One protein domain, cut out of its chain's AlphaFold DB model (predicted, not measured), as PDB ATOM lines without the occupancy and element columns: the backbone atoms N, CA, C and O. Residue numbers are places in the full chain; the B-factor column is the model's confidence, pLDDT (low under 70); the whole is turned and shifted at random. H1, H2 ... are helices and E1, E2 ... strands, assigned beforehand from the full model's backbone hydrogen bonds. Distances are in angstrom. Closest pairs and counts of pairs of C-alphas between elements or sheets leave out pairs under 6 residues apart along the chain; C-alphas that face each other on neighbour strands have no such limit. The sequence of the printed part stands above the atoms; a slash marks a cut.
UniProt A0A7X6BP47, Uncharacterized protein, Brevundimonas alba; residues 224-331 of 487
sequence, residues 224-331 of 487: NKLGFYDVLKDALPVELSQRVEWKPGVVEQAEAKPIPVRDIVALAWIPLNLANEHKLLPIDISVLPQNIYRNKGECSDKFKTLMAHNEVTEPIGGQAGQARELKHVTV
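What this domain is: This is residues 224 to 331 of the 487 residues of an uncharacterized protein of Brevundimonas alba (UniProt A0A7X6BP47). Two helices, H3 and H5, make a small core, with H5 packed at a steep tilt on the first half of H3 and the short H4 beside both near their beginnings. From this core two loop-rich parts reach outward: the stretch from residue 242 to 260, which follows the short H1 and H2, and the strand hairpin E1 and E2, which follows H5. The 108 printed residues, under half in named elements, hold H1, H2, H3, H4, H5, E1 and E2 in that order, the two strands antiparallel and the class mostly helix. The whole is compact but flat, with a radius of gyration of the C-alphas of 14.3 A and spans of 42 by 41 by 21 A.

How they stand to each other: H1, residues 230 to 235, and H2, residues 238 to 241, are close but not clearly touching, the closest C-alphas, Lys 233 and Ser 241, 5.6 A apart. Residues 244 to 245 pair in parallel with 259 to 260. H3, residues 261 to 277, is near H1. With residues 263 to 269 alone H3 touches H4, residues 291 to 294, closest at C-alphas 266 and 292, 4.8 A. With 262 to 269 alone H3 touches H5, residues 296 to 307, closest at C-alphas 266 and 299, 5.4 A, at a steep tilt of 59 degrees, the same way. H4 and H5 only just touch, with 3 pairs of C-alphas within 8 A, only at the corner. E1, residues 313 to 315, and E2, residues 324 to 326, form an antiparallel hairpin, with N 314 and O 325 2.8 A apart, within hydrogen-bond range. Every O i to N i+4 pair is within hydrogen-bond range in H1 and H5, 10 of 13 in H3; H2 and H4 are too short for one.

Where its parts are: H1 begins at C-alpha 230 (-26.300, -16.362, 38.874). H3 spans 24.6 A, with a kink of 35 degrees near residue 271; H5 spans 16.3 A. E2 ends at C-alpha 326 (-26.308, -15.457, 47.176).

The domain as a whole: The C-alphas farthest apart, Glu 255 and Lys 279, are 42.3 A apart. The printed part has no cut; the links H2 to H3 and H3 to H4 are long. Residue 249 and residues 254 to 255 and 317 to 322 are under pLDDT 70.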
ATOM      1  N   ASN A 224     -17.829 -15.982  37.565       85.69
ATOM      2  CA  ASN A 224     -18.916 -16.780  36.999       85.69
ATOM      3  C   ASN A 224     -18.910 -18.234  37.500       85.69
ATOM      4  O   ASN A 224     -19.964 -18.778  37.802       85.69
ATOM      5  N   LYS A 225     -17.732 -18.864  37.604       75.81
ATOM      6  CA  LYS A 225     -17.605 -20.238  38.123       75.81
ATOM      7  C   LYS A 225     -17.982 -20.357  39.594       75.81
ATOM      8  O   LYS A 225     -18.499 -21.390  39.996       75.81
ATOM      9  N   LEU A 226     -17.733 -19.310  40.380       80.50
ATOM     10  CA  LEU A 226     -18.151 -19.251  41.778       80.50
ATOM     11  C   LEU A 226     -19.663 -19.039  41.952       80.50
ATOM     12  O   LEU A 226     -20.121 -19.019  43.087       80.50
ATOM     13  N   GLY A 227     -20.432 -18.846  40.875       86.69
ATOM     14  CA  GLY A 227     -21.866 -18.542  40.950       86.69
ATOM     15  C   GLY A 227     -22.183 -17.071  41.249       86.69
ATOM     16  O   GLY A 227     -23.340 -16.696  41.408       86.69
ATOM     17  N   PHE A 228     -21.185 -16.176  41.263       92.31
ATOM     18  CA  PHE A 228     -21.389 -14.762  41.632       92.31
ATOM     19  C   PHE A 228     -22.287 -13.983  40.670       92.31
ATOM     20  O   PHE A 228     -22.709 -12.871  40.978       92.31
ATOM     21  N   TYR A 229     -22.555 -14.535  39.492       94.00
ATOM     22  CA  TYR A 229     -23.385 -13.902  38.480       94.00
ATOM     23  C   TYR A 229     -24.760 -14.544  38.336       94.00
ATOM     24  O   TYR A 229     -25.522 -14.094  37.490       94.00
ATOM     25  N   ASP A 230     -25.092 -15.570  39.118       93.56
ATOM     26  CA  ASP A 230     -26.300 -16.362  38.874       93.56
ATOM     27  C   ASP A 230     -27.575 -15.533  39.056       93.56
ATOM     28  O   ASP A 230     -28.394 -15.466  38.145       93.56
ATOM     29  N   VAL A 231     -27.658 -14.740  40.126       96.06
ATOM     30  CA  VAL A 231     -28.779 -13.803  40.319       96.06
ATOM     31  C   VAL A 231     -28.833 -12.730  39.222       96.06
ATOM     32  O   VAL A 231     -29.914 -12.340  38.796       96.06
ATOM     33  N   LEU A 232     -27.687 -12.282  38.689       96.75
ATOM     34  CA  LEU A 232     -27.679 -11.357  37.547       96.75
ATOM     35  C   LEU A 232     -28.183 -12.021  36.259       96.75
ATOM     36  O   LEU A 232     -28.844 -11.356  35.465       96.75
ATOM     37  N   LYS A 233     -27.886 -13.307  36.029       95.62
ATOM     38  CA  LYS A 233     -28.412 -14.049  34.872       95.62
ATOM     39  C   LYS A 233     -29.933 -14.125  34.913       95.62
ATOM     40  O   LYS A 233     -30.544 -13.977  33.855       95.62
ATOM     41  N   ASP A 234     -30.487 -14.322  36.108       95.50
ATOM     42  CA  ASP A 234     -31.925 -14.438  36.358       95.50
ATOM     43  C   ASP A 234     -32.639 -13.078  36.323       95.50
ATOM     44  O   ASP A 234     -33.759 -12.977  35.824       95.50
ATOM     45  N   ALA A 235     -31.988 -12.019  36.812       96.94
ATOM     46  CA  ALA A 235     -32.532 -10.663  36.805       96.94
ATOM     47  C   ALA A 235     -32.602 -10.042  35.399       96.94
ATOM     48  O   ALA A 235     -33.440  -9.178  35.134       96.94
ATOM     49  N   LEU A 236     -31.705 -10.437  34.491       97.31
ATOM     50  CA  LEU A 236     -31.676  -9.903  33.131       97.31
ATOM     51  C   LEU A 236     -32.766 -10.542  32.255       97.31
ATOM     52  O   LEU A 236     -32.982 -11.753  32.313       97.31
ATOM     53  N   PRO A 237     -33.378  -9.783  31.325       94.75
ATOM     54  CA  PRO A 237     -34.212 -10.372  30.283       94.75
ATOM     55  C   PRO A 237     -33.452 -11.460  29.517       94.75
ATOM     56  O   PRO A 237     -32.283 -11.265  29.176       94.75
ATOM     57  N   VAL A 238     -34.122 -12.571  29.187       92.44
ATOM     58  CA  VAL A 238     -33.500 -13.746  28.539       92.44
ATOM     59  C   VAL A 238     -32.681 -13.353  27.305       92.44
ATOM     60  O   VAL A 238     -31.519 -13.731  27.193       92.44
ATOM     61  N   GLU A 239     -33.240 -12.510  26.430       91.62
ATOM     62  CA  GLU A 239     -32.557 -12.032  25.215       91.62
ATOM     63  C   GLU A 239     -31.222 -11.323  25.500       91.62
ATOM     64  O   GLU A 239     -30.311 -11.331  24.674       91.62
ATOM     65  N   LEU A 240     -31.096 -10.687  26.666       93.25
ATOM     66  CA  LEU A 240     -29.897  -9.974  27.073       93.25
ATOM     67  C   LEU A 240     -28.933 -10.913  27.798       93.25
ATOM     68  O   LEU A 240     -27.751 -10.931  27.460       93.25
ATOM     69  N   SER A 241     -29.446 -11.726  28.726       94.25
ATOM     70  CA  SER A 241     -28.673 -12.713  29.487       94.25
ATOM     71  C   SER A 241     -27.906 -13.668  28.560       94.25
ATOM     72  O   SER A 241     -26.709 -13.879  28.740       94.25
ATOM     73  N   GLN A 242     -28.531 -14.126  27.471       91.00
ATOM     74  CA  GLN A 242     -27.914 -15.011  26.467       91.00
ATOM     75  C   GLN A 242     -26.817 -14.354  25.610       91.00
ATOM     76  O   GLN A 242     -26.015 -15.039  24.964       91.00
ATOM     77  N   ARG A 243     -26.772 -13.018  25.585       92.69
ATOM     78  CA  ARG A 243     -25.775 -12.224  24.851       92.69
ATOM     79  C   ARG A 243     -24.616 -11.758  25.729       92.69
ATOM     80  O   ARG A 243     -23.629 -11.240  25.195       92.69
ATOM     81  N   VAL A 244     -24.727 -11.902  27.049       92.44
ATOM     82  CA  VAL A 244     -23.644 -11.587  27.980       92.44
ATOM     83  C   VAL A 244     -22.574 -12.676  27.918       92.44
ATOM     84  O   VAL A 244     -22.854 -13.868  27.996       92.44
ATOM     85  N   GLU A 245     -21.315 -12.262  27.797       89.81
ATOM     86  CA  GLU A 245     -20.145 -13.141  27.861       89.81
ATOM     87  C   GLU A 245     -19.857 -13.542  29.317       89.81
ATOM     88  O   GLU A 245     -18.879 -13.084  29.915       89.81
ATOM     89  N   TRP A 246     -20.702 -14.397  29.901       86.69
ATOM     90  CA  TRP A 246     -20.492 -14.948  31.251       86.69
ATOM     91  C   TRP A 246     -19.188 -15.748  31.348       86.69
ATOM     92  O   TRP A 246     -18.511 -15.747  32.376       86.69
ATOM     93  N   LYS A 247     -18.807 -16.403  30.246       79.31
ATOM     94  CA  LYS A 247     -17.496 -17.019  30.045       79.31
ATOM     95  C   LYS A 247     -16.831 -16.360  28.828       79.31
ATOM     96  O   LYS A 247     -17.464 -16.267  27.778       79.31
ATOM     97  N   PRO A 248     -15.566 -15.906  28.919       71.12
ATOM     98  CA  PRO A 248     -14.909 -15.219  27.812       71.12
ATOM     99  C   PRO A 248     -14.932 -16.025  26.509       71.12
ATOM    100  O   PRO A 248     -14.414 -17.141  26.458       71.12
ATOM    101  N   GLY A 249     -15.479 -15.426  25.448       68.12
ATOM    102  CA  GLY A 249     -15.571 -16.049  24.128       68.12
ATOM    103  C   GLY A 249     -16.711 -17.055  23.958       68.12
ATOM    104  O   GLY A 249     -16.762 -17.684  22.904       68.12
ATOM    105  N   VAL A 250     -17.596 -17.195  24.949       71.88
ATOM    106  CA  VAL A 250     -18.812 -18.011  24.873       71.88
ATOM    107  C   VAL A 250     -20.022 -17.098  25.035       71.88
ATOM    108  O   VAL A 250     -20.138 -16.378  26.024       71.88
ATOM    109  N   VAL A 251     -20.918 -17.149  24.055       80.06
ATOM    110  CA  VAL A 251     -22.254 -16.550  24.100       80.06
ATOM    111  C   VAL A 251     -23.241 -17.562  23.549       80.06
ATOM    112  O   VAL A 251     -22.919 -18.277  22.601       80.06
ATOM    113  N   GLU A 252     -24.438 -17.615  24.123       77.19
ATOM    114  CA  GLU A 252     -25.492 -18.501  23.621       77.19
ATOM    115  C   GLU A 252     -26.033 -17.995  22.277       77.19
ATOM    116  O   GLU A 252     -26.319 -18.786  21.382       77.19
ATOM    117  N   GLN A 253     -26.090 -16.670  22.089       75.06
ATOM    118  CA  GLN A 253     -26.542 -16.043  20.847       75.06
ATOM    119  C   GLN A 253     -25.393 -15.343  20.100       75.06
ATOM    120  O   GLN A 253     -25.142 -14.150  20.277       75.06
ATOM    121  N   ALA A 254     -24.707 -16.077  19.220       65.25
ATOM    122  CA  ALA A 254     -23.518 -15.598  18.501       65.25
ATOM    123  C   ALA A 254     -23.783 -14.556  17.390       65.25
ATOM    124  O   ALA A 254     -22.845 -13.917  16.915       65.25
ATOM    125  N   GLU A 255     -25.034 -14.384  16.952       67.06
ATOM    126  CA  GLU A 255     -25.379 -13.510  15.817       67.06
ATOM    127  C   GLU A 255     -25.386 -12.011  16.165       67.06
ATOM    128  O   GLU A 255     -25.230 -11.165  15.282       67.06
ATOM    129  N   ALA A 256     -25.534 -11.661  17.446       71.31
ATOM    130  CA  ALA A 256     -25.526 -10.280  17.928       71.31
ATOM    131  C   ALA A 256     -24.177  -9.930  18.571       71.31
ATOM    132  O   ALA A 256     -23.477 -10.803  19.084       71.31
ATOM    133  N   LYS A 257     -23.796  -8.640  18.599       84.50
ATOM    134  CA  LYS A 257     -22.523  -8.257  19.237       84.50
ATOM    135  C   LYS A 257     -22.566  -8.627  20.742       84.50
ATOM    136  O   LYS A 257     -23.489  -8.149  21.419       84.50
ATOM    137  N   PRO A 258     -21.588  -9.413  21.244       89.56
ATOM    138  CA  PRO A 258     -21.524  -9.839  22.641       89.56
ATOM    139  C   PRO A 258     -21.425  -8.676  23.627       89.56
ATOM    140  O   PRO A 258     -20.836  -7.634  23.312       89.56
ATOM    141  N   ILE A 259     -21.972  -8.873  24.826       92.50
ATOM    142  CA  ILE A 259     -21.907  -7.916  25.933       92.50
ATOM    143  C   ILE A 259     -20.884  -8.425  26.952       92.50
ATOM    144  O   ILE A 259     -21.099  -9.473  27.557       92.50
ATOM    145  N   PRO A 260     -19.783  -7.703  27.197       91.19
ATOM    146  CA  PRO A 260     -18.853  -8.077  28.255       91.19
ATOM    147  C   PRO A 260     -19.559  -8.073  29.617       91.19
ATOM    148  O   PRO A 260     -20.148  -7.062  29.987       91.19
ATOM    149  N   VAL A 261     -19.444  -9.141  30.410       92.75
ATOM    150  CA  VAL A 261     -20.096  -9.223  31.738       92.75
ATOM    151  C   VAL A 261     -19.729  -8.066  32.678       92.75
ATOM    152  O   VAL A 261     -20.579  -7.568  33.410       92.75
ATOM    153  N   ARG A 262     -18.503  -7.533  32.580       92.62
ATOM    154  CA  ARG A 262     -18.073  -6.330  33.318       92.62
ATOM    155  C   ARG A 262     -18.934  -5.090  33.050       92.62
ATOM    156  O   ARG A 262     -18.948  -4.181  33.871       92.62
ATOM    157  N   ASP A 263     -19.615  -5.024  31.908       94.81
ATOM    158  CA  ASP A 263     -20.521  -3.921  31.590       94.81
ATOM    159  C   ASP A 263     -21.799  -4.018  32.435       94.81
ATOM    160  O   ASP A 263     -22.278  -2.994  32.909       94.81
ATOM    161  N   ILE A 264     -22.286  -5.236  32.702       97.25
ATOM    162  CA  ILE A 264     -23.412  -5.494  33.612       97.25
ATOM    163  C   ILE A 264     -22.984  -5.289  35.069       97.25
ATOM    164  O   ILE A 264     -23.644  -4.566  35.808       97.25
ATOM    165  N   VAL A 265     -21.835  -5.846  35.471       97.25
ATOM    166  CA  VAL A 265     -21.298  -5.681  36.835       97.25
ATOM    167  C   VAL A 265     -21.054  -4.205  37.162       97.25
ATOM    168  O   VAL A 265     -21.322  -3.762  38.273       97.25
ATOM    169  N   ALA A 266     -20.592  -3.409  36.195       97.38
ATOM    170  CA  ALA A 266     -20.451  -1.969  36.376       97.38
ATOM    171  C   ALA A 266     -21.799  -1.280  36.655       97.38
ATOM    172  O   ALA A 266     -21.850  -0.404  37.513       97.38
ATOM    173  N   LEU A 267     -22.886  -1.674  35.982       98.44
ATOM    174  CA  LEU A 267     -24.221  -1.134  36.258       98.44
ATOM    175  C   LEU A 267     -24.746  -1.564  37.633       98.44
ATOM    176  O   LEU A 267     -25.353  -0.746  38.318       98.44
ATOM    177  N   ALA A 268     -24.446  -2.787  38.080       98.44
ATOM    178  CA  ALA A 268     -24.840  -3.273  39.407       98.44
ATOM    179  C   ALA A 268     -24.289  -2.411  40.559       98.44
ATOM    180  O   ALA A 268     -24.892  -2.344  41.628       98.44
ATOM    181  N   TRP A 269     -23.195  -1.674  40.339       98.50
ATOM    182  CA  TRP A 269     -22.680  -0.727  41.331       98.50
ATOM    183  C   TRP A 269     -23.570   0.495  41.570       98.50
ATOM    184  O   TRP A 269     -23.392   1.161  42.584       98.50
ATOM    185  N   ILE A 270     -24.539   0.794  40.697       98.38
ATOM    186  CA  ILE A 270     -25.494   1.893  40.914       98.38
ATOM    187  C   ILE A 270     -26.347   1.626  42.171       98.38
ATOM    188  O   ILE A 270     -26.262   2.432  43.100       98.38
ATOM    189  N   PRO A 271     -27.110   0.516  42.263       98.62
ATOM    190  CA  PRO A 271     -27.849   0.181  43.479       98.62
ATOM    191  C   PRO A 271     -26.939  -0.255  44.642       98.62
ATOM    192  O   PRO A 271     -27.207   0.121  45.779       98.62
ATOM    193  N   LEU A 272     -25.823  -0.956  44.393       98.62
ATOM    194  CA  LEU A 272     -24.916  -1.375  45.479       98.62
ATOM    195  C   LEU A 272     -24.264  -0.191  46.204       98.62
ATOM    196  O   LEU A 272     -24.110  -0.228  47.422       98.62
ATOM    197  N   ASN A 273     -23.903   0.877  45.486       98.19
ATOM    198  CA  ASN A 273     -23.401   2.092  46.129       98.19
ATOM    199  C   ASN A 273     -24.459   2.724  47.036       98.19
ATOM    200  O   ASN A 273     -24.119   3.147  48.136       98.19
ATOM    201  N   LEU A 274     -25.725   2.758  46.602       97.69
ATOM    202  CA  LEU A 274     -26.825   3.250  47.432       97.69
ATOM    203  C   LEU A 274     -26.976   2.389  48.696       97.69
ATOM    204  O   LEU A 274     -27.035   2.925  49.799       97.69
ATOM    205  N   ALA A 275     -26.956   1.062  48.565       98.25
ATOM    206  CA  ALA A 275     -26.980   0.159  49.715       98.25
ATOM    207  C   ALA A 275     -25.803   0.406  50.681       98.25
ATOM    208  O   ALA A 275     -25.997   0.436  51.899       98.25
ATOM    209  N   ASN A 276     -24.594   0.643  50.156       98.06
ATOM    210  CA  ASN A 276     -23.417   0.963  50.967       98.06
ATOM    211  C   ASN A 276     -23.556   2.311  51.692       98.06
ATOM    212  O   ASN A 276     -23.236   2.410  52.874       98.06
ATOM    213  N   GLU A 277     -24.069   3.346  51.017       96.62
ATOM    214  CA  GLU A 277     -24.351   4.662  51.616       96.62
ATOM    215  C   GLU A 277     -25.317   4.551  52.810       96.62
ATOM    216  O   GLU A 277     -25.175   5.275  53.799       96.62
ATOM    217  N   HIS A 278     -26.246   3.593  52.749       97.19
ATOM    218  CA  HIS A 278     -27.185   3.259  53.819       97.19
ATOM    219  C   HIS A 278     -26.661   2.220  54.827       97.19
ATOM    220  O   HIS A 278     -27.384   1.866  55.757       97.19
ATOM    221  N   LYS A 279     -25.399   1.780  54.702       97.19
ATOM    222  CA  LYS A 279     -24.739   0.790  55.577       97.19
ATOM    223  C   LYS A 279     -25.445  -0.569  55.636       97.19
ATOM    224  O   LYS A 279     -25.421  -1.229  56.670       97.19
ATOM    225  N   LEU A 280     -26.064  -0.975  54.530       97.31
ATOM    226  CA  LEU A 280     -26.741  -2.269  54.407       97.31
ATOM    227  C   LEU A 280     -25.840  -3.367  53.824       97.31
ATOM    228  O   LEU A 280     -26.256  -4.514  53.732       97.31
ATOM    229  N   LEU A 281     -24.616  -3.032  53.405       97.75
ATOM    230  CA  LEU A 281     -23.625  -4.026  52.996       97.75
ATOM    231  C   LEU A 281     -22.795  -4.476  54.209       97.75
ATOM    232  O   LEU A 281     -22.491  -3.654  55.075       97.75
ATOM    233  N   PRO A 282     -22.351  -5.744  54.254       94.88
ATOM    234  CA  PRO A 282     -21.593  -6.273  55.391       94.88
ATOM    235  C   PRO A 282     -20.152  -5.745  55.452       94.88
ATOM    236  O   PRO A 282     -19.458  -5.911  56.451       94.88
ATOM    237  N   ILE A 283     -19.691  -5.098  54.380       95.62
ATOM    238  CA  ILE A 283     -18.391  -4.439  54.291       95.62
ATOM    239  C   ILE A 283     -18.577  -3.053  53.674       95.62
ATOM    240  O   ILE A 283     -19.389  -2.894  52.764       95.62
ATOM    241  N   ASP A 284     -17.804  -2.068  54.136       96.75
ATOM    242  CA  ASP A 284     -17.788  -0.735  53.524       96.75
ATOM    243  C   ASP A 284     -17.036  -0.797  52.191       96.75
ATOM    244  O   ASP A 284     -15.801  -0.789  52.134       96.75
ATOM    245  N   ILE A 285     -17.795  -0.933  51.106       96.56
ATOM    246  CA  ILE A 285     -17.273  -1.081  49.755       96.56
ATOM    247  C   ILE A 285     -18.115  -0.279  48.771       96.56
ATOM    248  O   ILE A 285     -19.335  -0.386  48.701       96.56
ATOM    249  N   SER A 286     -17.446   0.537  47.964       96.25
ATOM    250  CA  SER A 286     -18.110   1.378  46.972       96.25
ATOM    251  C   SER A 286     -17.231   1.613  45.756       96.25
ATOM    252  O   SER A 286     -16.001   1.489  45.798       96.25
ATOM    253  N   VAL A 287     -17.864   1.984  44.651       96.25
ATOM    254  CA  VAL A 287     -17.210   2.377  43.404       96.25
ATOM    255  C   VAL A 287     -17.596   3.814  43.081       96.25
ATOM    256  O   VAL A 287     -18.756   4.191  43.164       96.25
ATOM    257  N   LEU A 288     -16.643   4.644  42.657       93.62
ATOM    258  CA  LEU A 288     -16.982   6.001  42.226       93.62
ATOM    259  C   LEU A 288     -17.882   5.959  40.971       93.62
ATOM    260  O   LEU A 288     -17.549   5.217  40.046       93.62
ATOM    261  N   PRO A 289     -18.951   6.772  40.855       92.56
ATOM    262  CA  PRO A 289     -19.883   6.709  39.721       92.56
ATOM    263  C   PRO A 289     -19.211   6.765  38.342       92.56
ATOM    264  O   PRO A 289     -19.571   6.020  37.433       92.56
ATOM    265  N   GLN A 290     -18.161   7.574  38.190       91.19
ATOM    266  CA  GLN A 290     -17.399   7.667  36.945       91.19
ATOM    267  C   GLN A 290     -16.668   6.370  36.550       91.19
ATOM    268  O   GLN A 290     -16.354   6.170  35.375       91.19
ATOM    269  N   ASN A 291     -16.376   5.475  37.499       92.56
ATOM    270  CA  ASN A 291     -15.692   4.209  37.227       92.56
ATOM    271  C   ASN A 291     -16.600   3.194  36.522       92.56
ATOM    272  O   ASN A 291     -16.075   2.357  35.790       92.56
ATOM    273  N   ILE A 292     -17.927   3.346  36.619       91.94
ATOM    274  CA  ILE A 292     -18.907   2.553  35.855       91.94
ATOM    275  C   ILE A 292     -18.621   2.642  34.345       91.94
ATOM    276  O   ILE A 292     -18.787   1.673  33.605       91.94
ATOM    277  N   TYR A 293     -18.101   3.786  33.890       89.88
ATOM    278  CA  TYR A 293     -17.618   3.975  32.525       89.88
ATOM    279  C   TYR A 293     -16.090   3.853  32.401       89.88
ATOM    280  O   TYR A 293     -15.595   3.155  31.515       89.88
ATOM    281  N   ARG A 294     -15.327   4.530  33.273       87.44
ATOM    282  CA  ARG A 294     -13.867   4.689  33.141       87.44
ATOM    283  C   ARG A 294     -13.057   3.453  33.530       87.44
ATOM    284  O   ARG A 294     -11.989   3.257  32.955       87.44
ATOM    285  N   ASN A 295     -13.494   2.685  34.528       90.25
ATOM    286  CA  ASN A 295     -12.686   1.642  35.161       90.25
ATOM    287  C   ASN A 295     -13.527   0.417  35.551       90.25
ATOM    288  O   ASN A 295     -13.678   0.085  36.724       90.25
ATOM    289  N   LYS A 296     -14.062  -0.277  34.542       90.81
ATOM    290  CA  LYS A 296     -14.908  -1.464  34.748       90.81
ATOM    291  C   LYS A 296     -14.165  -2.650  35.383       90.81
ATOM    292  O   LYS A 296     -14.813  -3.520  35.950       90.81
ATOM    293  N   GLY A 297     -12.830  -2.679  35.298       88.88
ATOM    294  CA  GLY A 297     -12.005  -3.672  35.997       88.88
ATOM    295  C   GLY A 297     -12.120  -3.528  37.515       88.88
ATOM    296  O   GLY A 297     -12.461  -4.488  38.190       88.88
ATOM    297  N   GLU A 298     -11.996  -2.301  38.035       91.25
ATOM    298  CA  GLU A 298     -12.196  -2.028  39.467       91.25
ATOM    299  C   GLU A 298     -13.613  -2.389  39.940       91.25
ATOM    300  O   GLU A 298     -13.773  -2.912  41.042       91.25
ATOM    301  N   CYS A 299     -14.637  -2.159  39.109       94.81
ATOM    302  CA  CYS A 299     -16.000  -2.608  39.406       94.81
ATOM    303  C   CYS A 299     -16.059  -4.132  39.590       94.81
ATOM    304  O   CYS A 299     -16.669  -4.615  40.539       94.81
ATOM    305  N   SER A 300     -15.413  -4.877  38.690       92.19
ATOM    306  CA  SER A 300     -15.334  -6.339  38.733       92.19
ATOM    307  C   SER A 300     -14.593  -6.826  39.979       92.19
ATOM    308  O   SER A 300     -15.085  -7.700  40.690       92.19
ATOM    309  N   ASP A 301     -13.449  -6.222  40.304       89.25
ATOM    310  CA  ASP A 301     -12.635  -6.617  41.456       89.25
ATOM    311  C   ASP A 301     -13.349  -6.355  42.784       89.25
ATOM    312  O   ASP A 301     -13.386  -7.223  43.657       89.25
ATOM    313  N   LYS A 302     -13.987  -5.189  42.935       95.44
ATOM    314  CA  LYS A 302     -14.793  -4.895  44.126       95.44
ATOM    315  C   LYS A 302     -16.016  -5.802  44.216       95.44
ATOM    316  O   LYS A 302     -16.382  -6.208  45.317       95.44
ATOM    317  N   PHE A 303     -16.630  -6.150  43.084       96.62
ATOM    318  CA  PHE A 303     -17.792  -7.037  43.068       96.62
ATOM    319  C   PHE A 303     -17.407  -8.434  43.556       96.62
ATOM    320  O   PHE A 303     -18.077  -8.991  44.420       96.62
ATOM    321  N   LYS A 304     -16.260  -8.950  43.096       92.38
ATOM    322  CA  LYS A 304     -15.663 -10.181  43.626       92.38
ATOM    323  C   LYS A 304     -15.460 -10.110  45.137       92.38
ATOM    324  O   LYS A 304     -15.810 -11.065  45.820       92.38
ATOM    325  N   THR A 305     -14.889  -9.020  45.652       92.38
ATOM    326  CA  THR A 305     -14.651  -8.855  47.096       92.38
ATOM    327  C   THR A 305     -15.952  -8.904  47.894       92.38
ATOM    328  O   THR A 305     -16.014  -9.614  48.893       92.38
ATOM    329  N   LEU A 306     -16.995  -8.206  47.432       97.19
ATOM    330  CA  LEU A 306     -18.314  -8.236  48.064       97.19
ATOM    331  C   LEU A 306     -18.916  -9.646  48.032       97.19
ATOM    332  O   LEU A 306     -19.272 -10.189  49.073       97.19
ATOM    333  N   MET A 307     -18.982 -10.262  46.851       95.12
ATOM    334  CA  MET A 307     -19.611 -11.571  46.672       95.12
ATOM    335  C   MET A 307     -18.849 -12.698  47.373       95.12
ATOM    336  O   MET A 307     -19.462 -13.683  47.766       95.12
ATOM    337  N   ALA A 308     -17.539 -12.570  47.587       89.69
ATOM    338  CA  ALA A 308     -16.752 -13.547  48.339       89.69
ATOM    339  C   ALA A 308     -16.993 -13.500  49.859       89.69
ATOM    340  O   ALA A 308     -16.556 -14.408  50.569       89.69
ATOM    341  N   HIS A 309     -17.672 -12.470  50.373       91.81
ATOM    342  CA  HIS A 309     -17.961 -12.346  51.796       91.81
ATOM    343  C   HIS A 309     -18.994 -13.395  52.249       91.81
ATOM    344  O   HIS A 309     -20.016 -13.598  51.595       91.81
ATOM    345  N   ASN A 310     -18.757 -14.048  53.394       89.88
ATOM    346  CA  ASN A 310     -19.588 -15.162  53.889       89.88
ATOM    347  C   ASN A 310     -20.988 -14.748  54.367       89.88
ATOM    348  O   ASN A 310     -21.875 -15.592  54.496       89.88
ATOM    349  N   GLU A 311     -21.189 -13.460  54.633       93.69
ATOM    350  CA  GLU A 311     -22.526 -12.907  54.878       93.69
ATOM    351  C   GLU A 311     -23.280 -12.632  53.573       93.69
ATOM    352  O   GLU A 311     -24.503 -12.615  53.584       93.69
ATOM    353  N   VAL A 312     -22.569 -12.459  52.449       96.00
ATOM    354  CA  VAL A 312     -23.174 -12.176  51.139       96.00
ATOM    355  C   VAL A 312     -23.579 -13.462  50.438       96.00
ATOM    356  O   VAL A 312     -24.739 -13.632  50.067       96.00
ATOM    357  N   THR A 313     -22.626 -14.377  50.286       93.12
ATOM    358  CA  THR A 313     -22.854 -15.683  49.666       93.12
ATOM    359  C   THR A 313     -22.436 -16.816  50.591       93.12
ATOM    360  O   THR A 313     -21.586 -16.628  51.464       93.12
ATOM    361  N   GLU A 314     -22.962 -18.017  50.372       87.81
ATOM    362  CA  GLU A 314     -22.549 -19.231  51.076       87.81
ATOM    363  C   GLU A 314     -22.224 -20.388  50.124       87.81
ATOM    364  O   GLU A 314     -22.806 -20.462  49.047       87.81
ATOM    365  N   PRO A 315     -21.282 -21.283  50.468       80.25
ATOM    366  CA  PRO A 315     -20.936 -22.414  49.608       80.25
ATOM    367  C   PRO A 315     -22.118 -23.363  49.362       80.25
ATOM    368  O   PRO A 315     -22.790 -23.771  50.309       80.25
ATOM    369  N   ILE A 316     -22.314 -23.783  48.109       73.69
ATOM    370  CA  ILE A 316     -23.300 -24.803  47.726       73.69
ATOM    371  C   ILE A 316     -22.588 -26.137  47.498       73.69
ATOM    372  O   ILE A 316     -21.629 -26.215  46.734       73.69
ATOM    373  N   GLY A 317     -23.125 -27.207  48.093       51.97
ATOM    374  CA  GLY A 317     -22.744 -28.588  47.798       51.97
ATOM    375  C   GLY A 317     -21.621 -29.123  48.684       51.97
ATOM    376  O   GLY A 317     -20.449 -28.802  48.502       51.97
ATOM    377  N   GLY A 318     -21.977 -30.026  49.605       47.84
ATOM    378  CA  GLY A 318     -20.994 -30.890  50.260       47.84
ATOM    379  C   GLY A 318     -20.134 -31.606  49.211       47.84
ATOM    380  O   GLY A 318     -20.648 -32.061  48.190       47.84
ATOM    381  N   GLN A 319     -18.823 -31.649  49.443       40.12
ATOM    382  CA  GLN A 319     -17.788 -32.221  48.564       40.12
ATOM    383  C   GLN A 319     -17.610 -31.602  47.156       40.12
ATOM    384  O   GLN A 319     -16.683 -32.007  46.460       40.12
ATOM    385  N   ALA A 320     -18.382 -30.590  46.737       43.50
ATOM    386  CA  ALA A 320     -18.208 -29.875  45.455       43.50
ATOM    387  C   ALA A 320     -17.781 -28.404  45.656       43.50
ATOM    388  O   ALA A 320     -18.205 -27.502  44.928       43.50
ATOM    389  N   GLY A 321     -16.981 -28.161  46.695       51.06
ATOM    390  CA  GLY A 321     -16.775 -26.850  47.298       51.06
ATOM    391  C   GLY A 321     -15.992 -25.862  46.442       51.06
ATOM    392  O   GLY A 321     -14.800 -25.715  46.664       51.06
ATOM    393  N   GLN A 322     -16.677 -25.132  45.552       59.59
ATOM    394  CA  GLN A 322     -16.278 -23.790  45.078       59.59
ATOM    395  C   GLN A 322     -17.461 -22.891  44.680       59.59
ATOM    396  O   GLN A 322     -17.332 -21.672  44.762       59.59
ATOM    397  N   ALA A 323     -18.611 -23.439  44.272       71.19
ATOM    398  CA  ALA A 323     -19.788 -22.631  43.935       71.19
ATOM    399  C   ALA A 323     -20.429 -22.015  45.189       71.19
ATOM    400  O   ALA A 323     -20.415 -22.623  46.263       71.19
ATOM    401  N   ARG A 324     -20.984 -20.807  45.062       85.06
ATOM    402  CA  ARG A 324     -21.585 -20.051  46.163       85.06
ATOM    403  C   ARG A 324     -22.952 -19.502  45.759       85.06
ATOM    404  O   ARG A 324     -23.095 -18.963  44.667       85.06
ATOM    405  N   GLU A 325     -23.931 -19.616  46.651       90.56
ATOM    406  CA  GLU A 325     -25.270 -19.040  46.498       90.56
ATOM    407  C   GLU A 325     -25.320 -17.678  47.158       90.56
ATOM    408  O   GLU A 325     -24.789 -17.506  48.257       90.56
ATOM    409  N   LEU A 326     -25.981 -16.715  46.523       95.00
ATOM    410  CA  LEU A 326     -26.308 -15.457  47.176       95.00
ATOM    411  C   LEU A 326     -27.397 -15.684  48.227       95.00
ATOM    412  O   LEU A 326     -28.408 -16.312  47.938       95.00
ATOM    413  N   LYS A 327     -27.199 -15.134  49.429       95.44
ATOM    414  CA  LYS A 327     -28.192 -15.174  50.519       95.44
ATOM    415  C   LYS A 327     -28.523 -13.812  51.120       95.44
ATOM    416  O   LYS A 327     -29.426 -13.695  51.943       95.44
ATOM    417  N   HIS A 328     -27.755 -12.785  50.770       97.56
ATOM    418  CA  HIS A 328     -27.920 -11.459  51.346       97.56
ATOM    419  C   HIS A 328     -28.983 -10.661  50.599       97.56
ATOM    420  O   HIS A 328     -28.742 -10.180  49.492       97.56
ATOM    421  N   VAL A 329     -30.117 -10.449  51.266       97.56
ATOM    422  CA  VAL A 329     -31.337  -9.814  50.734       97.56
ATOM    423  C   VAL A 329     -31.068  -8.459  50.063       97.56
ATOM    424  O   VAL A 329     -31.503  -8.209  48.939       97.56
ATOM    425  N   THR A 330     -30.272  -7.585  50.688       98.38
ATOM    426  CA  THR A 330     -29.928  -6.287  50.077       98.38
ATOM    427  C   THR A 330     -29.131  -6.433  48.784       98.38
ATOM    428  O   THR A 330     -29.385  -5.721  47.815       98.38
ATOM    429  N   VAL A 331     -28.156  -7.348  48.744       98.56
ATOM    430  CA  VAL A 331     -27.353  -7.566  47.538       98.56
ATOM    431  C   VAL A 331     -28.240  -8.164  46.453       98.56
ATOM    432  O   VAL A 331     -28.190  -7.696  45.323       98.56
TER     433      VAL A 331